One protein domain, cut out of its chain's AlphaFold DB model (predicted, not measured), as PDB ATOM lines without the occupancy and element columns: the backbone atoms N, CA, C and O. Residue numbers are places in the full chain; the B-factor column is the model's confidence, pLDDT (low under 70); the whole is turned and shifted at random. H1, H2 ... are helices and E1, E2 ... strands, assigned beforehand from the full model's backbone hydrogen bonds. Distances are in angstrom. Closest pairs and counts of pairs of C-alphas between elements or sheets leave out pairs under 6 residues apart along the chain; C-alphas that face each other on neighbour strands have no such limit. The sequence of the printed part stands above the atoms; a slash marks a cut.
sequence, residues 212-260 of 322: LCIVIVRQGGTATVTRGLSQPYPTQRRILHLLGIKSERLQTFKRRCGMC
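AT A GLANCE: This is residues 212 to 260 of the 322 residues of the protein "Transposase DDE domain-containing protein" of Singulisphaera sp. GP187 (UniProt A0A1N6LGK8). What shape do these coordinates draw? A two-stranded hairpin, E1 and E2, makes one end of a loose, elongated form, with its turn, residues 219 to 224, sticking out free, and the short helix H1 makes the other end. After H1 a long stretch with no named element folds back to E2, where residues 252 to 253 pair with it, and then trails off to residue 260. What is it made of, and how large is it? The printed part has 49 residues, with E1, E2 and H1 in that order, an antiparallel sheet of order E1 - E2, and the class mixed, helices and strands, though just 20 residues are in named elements. It is loose, with a radius of gyration of the C-alphas of 12.8 A, and spans 41 by 22 by 14 A.

IN THESE COORDINATES: Where are the strands? E1 is residues 214 to 218, 12.9 A from first to last C-alpha, and begins with C-alpha 214 at (52.129, -21.640, 200.434). E2 is residues 225 to 230, 15.8 A long, and ends with C-alpha 230 at (55.627, -26.144, 203.192). Where is the helix? H1 is residues 234 to 242, 12.3 A from first to last C-alpha, and ends with C-alpha 242 at (63.379, -16.042, 217.148).

HOW THE PARTS SIT: How do the two strands pair? E1 and E2 form a hairpin of antiparallel neighbours, their directions at 149 degrees. The C-alphas of Ile 214 and Leu 229 face each other at 4.7 A. N 215 and O 228, at 2.7 A, and N 226 and O 217, at 3.0 A, are within hydrogen-bond range. What else pairs with E2? Residues 229 to 230 of E2 make a short parallel pairing with residues 252 to 253. How does H1 stand to the strands? H1 is apart from E1, and a tight link of 3 residues joins E2 to it. In H1 every O i to N i+4 pair is within hydrogen-bond range.

THE WHOLE: How far does the printed part reach? The two C-alphas farthest apart are those of Gly 221 and Leu 242, at 40.6 A. Is there a cut or a long link? The printed part has no cut, the link from E1 to E2 is short, with 6 residues, and no link between named elements is long. Residues 243 to 260, 18 residues, hold no named element. Where is the model's confidence low? The mean pLDDT of the printed part is 76.8, and residues 221 to 222, 247 to 249 and 255 to 260 are under 70.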
ATOM      1  N   LEU A 212      60.216 -20.886 201.443       84.12
ATOM      2  CA  LEU A 212      58.908 -21.143 202.047       84.12
ATOM      3  C   LEU A 212      57.807 -20.900 201.019       84.12
ATOM      4  O   LEU A 212      57.638 -19.790 200.524       84.12
ATOM      5  N   CYS A 213      57.011 -21.933 200.760       82.50
ATOM      6  CA  CYS A 213      55.888 -21.848 199.835       82.50
ATOM      7  C   CYS A 213      54.560 -22.014 200.575       82.50
ATOM      8  O   CYS A 213      54.470 -22.760 201.556       82.50
ATOM      9  N   ILE A 214      53.516 -21.366 200.056       83.75
ATOM     10  CA  ILE A 214      52.129 -21.640 200.434       83.75
ATOM     11  C   ILE A 214      51.633 -22.791 199.557       83.75
ATOM     12  O   ILE A 214      51.631 -22.698 198.332       83.75
ATOM     13  N   VAL A 215      51.223 -23.881 200.191       82.75
ATOM     14  CA  VAL A 215      50.577 -25.030 199.561       82.75
ATOM     15  C   VAL A 215      49.071 -24.809 199.624       82.75
ATOM     16  O   VAL A 215      48.506 -24.613 200.703       82.75
ATOM     17  N   ILE A 216      48.429 -24.834 198.460       83.69
ATOM     18  CA  ILE A 216      46.981 -24.696 198.316       83.69
ATOM     19  C   ILE A 216      46.440 -26.039 197.843       83.69
ATOM     20  O   ILE A 216      46.801 -26.505 196.765       83.69
ATOM     21  N   VAL A 217      45.570 -26.646 198.645       82.69
ATOM     22  CA  VAL A 217      44.892 -27.898 198.305       82.69
ATOM     23  C   VAL A 217      43.443 -27.575 197.965       82.69
ATOM     24  O   VAL A 217      42.716 -27.008 198.787       82.69
ATOM     25  N   ARG A 218      43.039 -27.918 196.740       84.31
ATOM     26  CA  ARG A 218      41.652 -27.861 196.267       84.31
ATOM     27  C   ARG A 218      41.124 -29.288 196.208       84.31
ATOM     28  O   ARG A 218      41.706 -30.111 195.508       84.31
ATOM     29  N   GLN A 219      40.070 -29.584 196.957       80.94
ATOM     30  CA  GLN A 219      39.396 -30.879 196.878       80.94
ATOM     31  C   GLN A 219      38.352 -30.818 195.757       80.94
ATOM     32  O   GLN A 219      37.583 -29.864 195.677       80.94
ATOM     33  N   GLY A 220      38.362 -31.793 194.844       73.19
ATOM     34  CA  GLY A 220      37.381 -31.852 193.759       73.19
ATOM     35  C   GLY A 220      35.963 -32.018 194.312       73.19
ATOM     36  O   GLY A 220      35.747 -32.832 195.205       73.19
ATOM     37  N   GLY A 221      35.008 -31.234 193.804       69.56
ATOM     38  CA  GLY A 221      33.586 -31.334 194.167       69.56
ATOM     39  C   GLY A 221      33.139 -30.537 195.402       69.56
ATOM     40  O   GLY A 221      31.951 -30.511 195.696       69.56
ATOM     41  N   THR A 222      34.037 -29.841 196.105       61.75
ATOM     42  CA  THR A 222      33.686 -28.932 197.214       61.75
ATOM     43  C   THR A 222      34.394 -27.586 197.058       61.75
ATOM     44  O   THR A 222      35.541 -27.518 196.630       61.75
ATOM     45  N   ALA A 223      33.734 -26.484 197.437       70.44
ATOM     46  CA  ALA A 223      34.315 -25.132 197.392       70.44
ATOM     47  C   ALA A 223      35.424 -24.894 198.446       70.44
ATOM     48  O   ALA A 223      35.940 -23.782 198.585       70.44
ATOM     49  N   THR A 224      35.798 -25.921 199.213       70.25
ATOM     50  CA  THR A 224      36.713 -25.804 200.346       70.25
ATOM     51  C   THR A 224      38.164 -25.775 199.868       70.25
ATOM     52  O   THR A 224      38.695 -26.741 199.319       70.25
ATOM     53  N   VAL A 225      38.835 -24.650 200.115       79.69
ATOM     54  CA  VAL A 225      40.256 -24.445 199.810       79.69
ATOM     55  C   VAL A 225      41.052 -24.470 201.109       79.69
ATOM     56  O   VAL A 225      40.920 -23.565 201.932       79.69
ATOM     57  N   THR A 226      41.927 -25.463 201.279       80.69
ATOM     58  CA  THR A 226      42.847 -25.500 202.429       80.69
ATOM     59  C   THR A 226      44.181 -24.867 202.047       80.69
ATOM     60  O   THR A 226      44.734 -25.156 200.982       80.69
ATOM     61  N   ARG A 227      44.712 -23.998 202.911       82.44
ATOM     62  CA  ARG A 227      46.005 -23.325 202.724       82.44
ATOM     63  C   ARG A 227      46.925 -23.657 203.890       82.44
ATOM     64  O   ARG A 227      46.536 -23.502 205.041       82.44
ATOM     65  N   GLY A 228      48.154 -24.056 203.593       82.06
ATOM     66  CA  GLY A 228      49.186 -24.300 204.599       82.06
ATOM     67  C   GLY A 228      50.571 -23.978 204.061       82.06
ATOM     68  O   GLY A 228      50.739 -23.687 202.882       82.06
ATOM     69  N   LEU A 229      51.583 -24.012 204.917       82.38
ATOM     70  CA  LEU A 229      52.972 -23.783 204.529       82.38
ATOM     71  C   LEU A 229      53.671 -25.098 204.185       82.38
ATOM     72  O   LEU A 229      53.386 -26.151 204.752       82.38
ATOM     73  N   SER A 230      54.658 -25.052 203.298       83.94
ATOM     74  CA  SER A 230      55.627 -26.144 203.192       83.94
ATOM     75  C   SER A 230      56.384 -26.305 204.515       83.94
ATOM     76  O   SER A 230      56.737 -25.300 205.135       83.94
ATOM     77  N   GLN A 231      56.694 -27.537 204.926       84.06
ATOM     78  CA  GLN A 231      57.464 -27.791 206.147       84.06
ATOM     79  C   GLN A 231      58.772 -26.967 206.161       84.06
ATOM     80  O   GLN A 231      59.615 -27.157 205.283       84.06
ATOM     81  N   PRO A 232      58.979 -26.061 207.133       85.06
ATOM     82  CA  PRO A 232      60.166 -25.208 207.171       85.06
ATOM     83  C   PRO A 232      61.429 -26.020 207.483       85.06
ATOM     84  O   PRO A 232      61.389 -26.940 208.312       85.06
ATOM     85  N   TYR A 233      62.549 -25.653 206.850       85.75
ATOM     86  CA  TYR A 233      63.882 -26.177 207.176       85.75
ATOM     87  C   TYR A 233      64.281 -25.832 208.624       85.75
ATOM     88  O   TYR A 233      63.742 -24.874 209.183       85.75
ATOM     89  N   PRO A 234      65.243 -26.544 209.245       87.38
ATOM     90  CA  PRO A 234      65.681 -26.258 210.616       87.38
ATOM     91  C   PRO A 234      66.078 -24.793 210.840       87.38
ATOM     92  O   PRO A 234      65.638 -24.175 211.809       87.38
ATOM     93  N   THR A 235      66.818 -24.195 209.900       88.25
ATOM     94  CA  THR A 235      67.176 -22.771 209.952       88.25
ATOM     95  C   THR A 235      65.941 -21.873 209.903       88.25
ATOM     96  O   THR A 235      65.807 -20.979 210.729       88.25
ATOM     97  N   GLN A 236      64.997 -22.143 208.996       89.69
ATOM     98  CA  GLN A 236      63.756 -21.370 208.871       89.69
ATOM     99  C   GLN A 236      62.901 -21.469 210.140       89.69
ATOM    100  O   GLN A 236      62.388 -20.459 210.611       89.69
ATOM    101  N   ARG A 237      62.801 -22.660 210.747       88.62
ATOM    102  CA  ARG A 237      62.131 -22.852 212.046       88.62
ATOM    103  C   ARG A 237      62.775 -22.007 213.134       88.62
ATOM    104  O   ARG A 237      62.067 -21.335 213.875       88.62
ATOM    105  N   ARG A 238      64.109 -22.011 213.200       89.69
ATOM    106  CA  ARG A 238      64.862 -21.196 214.156       89.69
ATOM    107  C   ARG A 238      64.613 -19.702 213.937       89.69
ATOM    108  O   ARG A 238      64.398 -18.997 214.913       89.69
ATOM    109  N   ILE A 239      64.589 -19.231 212.686       90.88
ATOM    110  CA  ILE A 239      64.247 -17.835 212.357       90.88
ATOM    111  C   ILE A 239      62.836 -17.502 212.849       90.88
ATOM    112  O   ILE A 239      62.666 -16.537 213.585       90.88
ATOM    113  N   LEU A 240      61.831 -18.309 212.495       89.94
ATOM    114  CA  LEU A 240      60.439 -18.078 212.898       89.94
ATOM    115  C   LEU A 240      60.285 -18.047 214.424       89.94
ATOM    116  O   LEU A 240      59.646 -17.141 214.953       89.94
ATOM    117  N   HIS A 241      60.942 -18.971 215.128       89.81
ATOM    118  CA  HIS A 241      60.960 -19.003 216.587       89.81
ATOM    119  C   HIS A 241      61.565 -17.725 217.188       89.81
ATOM    120  O   HIS A 241      60.968 -17.119 218.073       89.81
ATOM    121  N   LEU A 242      62.721 -17.274 216.686       90.56
ATOM    122  CA  LEU A 242      63.379 -16.042 217.148       90.56
ATOM    123  C   LEU A 242      62.568 -14.776 216.815       90.56
ATOM    124  O   LEU A 242      62.610 -13.790 217.551       90.56
ATOM    125  N   LEU A 243      61.775 -14.804 215.745       90.62
ATOM    126  CA  LEU A 243      60.807 -13.751 215.426       90.62
ATOM    127  C   LEU A 243      59.555 -13.786 216.323       90.62
ATOM    128  O   LEU A 243      58.698 -12.916 216.190       90.62
ATOM    129  N   GLY A 244      59.432 -14.760 217.231       88.00
ATOM    130  CA  GLY A 244      58.263 -14.930 218.098       88.00
ATOM    131  C   GLY A 244      57.060 -15.571 217.396       88.00
ATOM    132  O   GLY A 244      55.957 -15.596 217.944       88.00
ATOM    133  N   ILE A 245      57.252 -16.108 216.189       86.12
ATOM    134  CA  ILE A 245      56.215 -16.812 215.435       86.12
ATOM    135  C   ILE A 245      56.238 -18.273 215.876       86.12
ATOM    136  O   ILE A 245      57.122 -19.046 215.500       86.12
ATOM    137  N   LYS A 246      55.247 -18.666 216.682       75.81
ATOM    138  CA  LYS A 246      55.098 -20.056 217.131       75.81
ATOM    139  C   LYS A 246      54.871 -20.965 215.923       75.81
ATOM    140  O   LYS A 246      53.806 -20.926 215.310       75.81
ATOM    141  N   SER A 247      55.852 -21.809 215.609       67.00
ATOM    142  CA  SER A 247      55.791 -22.745 214.478       67.00
ATOM    143  C   SER A 247      54.639 -23.746 214.578       67.00
ATOM    144  O   SER A 247      54.177 -24.237 213.559       67.00
ATOM    145  N   GLU A 248      54.149 -24.013 215.788       66.44
ATOM    146  CA  GLU A 248      53.005 -24.895 216.067       66.44
ATOM    147  C   GLU A 248      51.669 -24.330 215.572       66.44
ATOM    148  O   GLU A 248      50.747 -25.082 215.279       66.44
ATOM    149  N   ARG A 249      51.562 -23.001 215.444       67.25
ATOM    150  CA  ARG A 249      50.368 -22.341 214.895       67.25
ATOM    151  C   ARG A 249      50.328 -22.377 213.369       67.25
ATOM    152  O   ARG A 249      49.326 -21.991 212.773       67.25
ATOM    153  N   LEU A 250      51.417 -22.797 212.729       73.06
ATOM    154  CA  LEU A 250      51.506 -22.872 211.281       73.06
ATOM    155  C   LEU A 250      51.038 -24.256 210.839       73.06
ATOM    156  O   LEU A 250      51.662 -25.265 211.161       73.06
ATOM    157  N   GLN A 251      49.956 -24.316 210.065       74.25
ATOM    158  CA  GLN A 251      49.585 -25.550 209.379       74.25
ATOM    159  C   GLN A 251      50.655 -25.851 208.330       74.25
ATOM    160  O   GLN A 251      50.849 -25.057 207.408       74.25
ATOM    161  N   THR A 252      51.375 -26.966 208.479       77.94
ATOM    162  CA  THR A 252      52.444 -27.336 207.546       77.94
ATOM    163  C   THR A 252      52.178 -28.654 206.845       77.94
ATOM    164  O   THR A 252      51.834 -29.640 207.492       77.94
ATOM    165  N   PHE A 253      52.460 -28.702 205.549       77.81
ATOM    166  CA  PHE A 253      52.513 -29.935 204.774       77.81
ATOM    167  C   PHE A 253      53.943 -30.477 204.744       77.81
ATOM    168  O   PHE A 253      54.900 -29.735 204.495       77.81
ATOM    169  N   LYS A 254      54.100 -31.783 204.987       74.50
ATOM    170  CA  LYS A 254      55.403 -32.459 204.950       74.50
ATOM    171  C   LYS A 254      56.036 -32.281 203.565       74.50
ATOM    172  O   LYS A 254      55.382 -32.476 202.539       74.50
ATOM    173  N   ARG A 255      57.321 -31.911 203.505       61.69
ATOM    174  CA  ARG A 255      58.040 -31.878 202.216       61.69
ATOM    175  C   ARG A 255      58.050 -33.302 201.639       61.69
ATOM    176  O   ARG A 255      58.302 -34.244 202.384       61.69
ATOM    177  N   ARG A 256      57.787 -33.444 200.333       59.09
ATOM    178  CA  ARG A 256      57.557 -34.721 199.609       59.09
ATOM    179  C   ARG A 256      56.198 -35.406 199.836       59.09
ATOM    180  O   ARG A 256      55.997 -36.496 199.322       59.09
ATOM    181  N   CYS A 257      55.230 -34.762 200.494       49.84
ATOM    182  CA  CYS A 257      53.863 -35.302 200.609       49.84
ATOM    183  C   CYS A 257      53.045 -35.244 199.297       49.84
ATOM    184  O   CYS A 257      51.889 -35.642 199.280       49.84
ATOM    185  N   GLY A 258      53.635 -34.743 198.206       45.94
ATOM    186  CA  GLY A 258      53.023 -34.644 196.876       45.94
ATOM    187  C   GLY A 258      53.664 -35.551 195.825       45.94
ATOM    188  O   GLY A 258      53.509 -35.286 194.642       45.94
ATOM    189  N   MET A 259      54.405 -36.587 196.230       34.78
ATOM    190  CA  MET A 259      54.856 -37.639 195.311       34.78
ATOM    191  C   MET A 259      53.959 -38.880 195.434       34.78
ATOM    192  O   MET A 259      54.438 -40.006 195.421       34.78
ATOM    193  N   CYS A 260      52.643 -38.681 195.563       30.88
ATOM    194  CA  CYS A 260      51.705 -39.675 195.056       30.88
ATOM    195  C   CYS A 260      51.769 -39.539 193.538       30.88
ATOM    196  O   CYS A 260      51.224 -38.606 192.955       30.88
TER     197      CYS A 260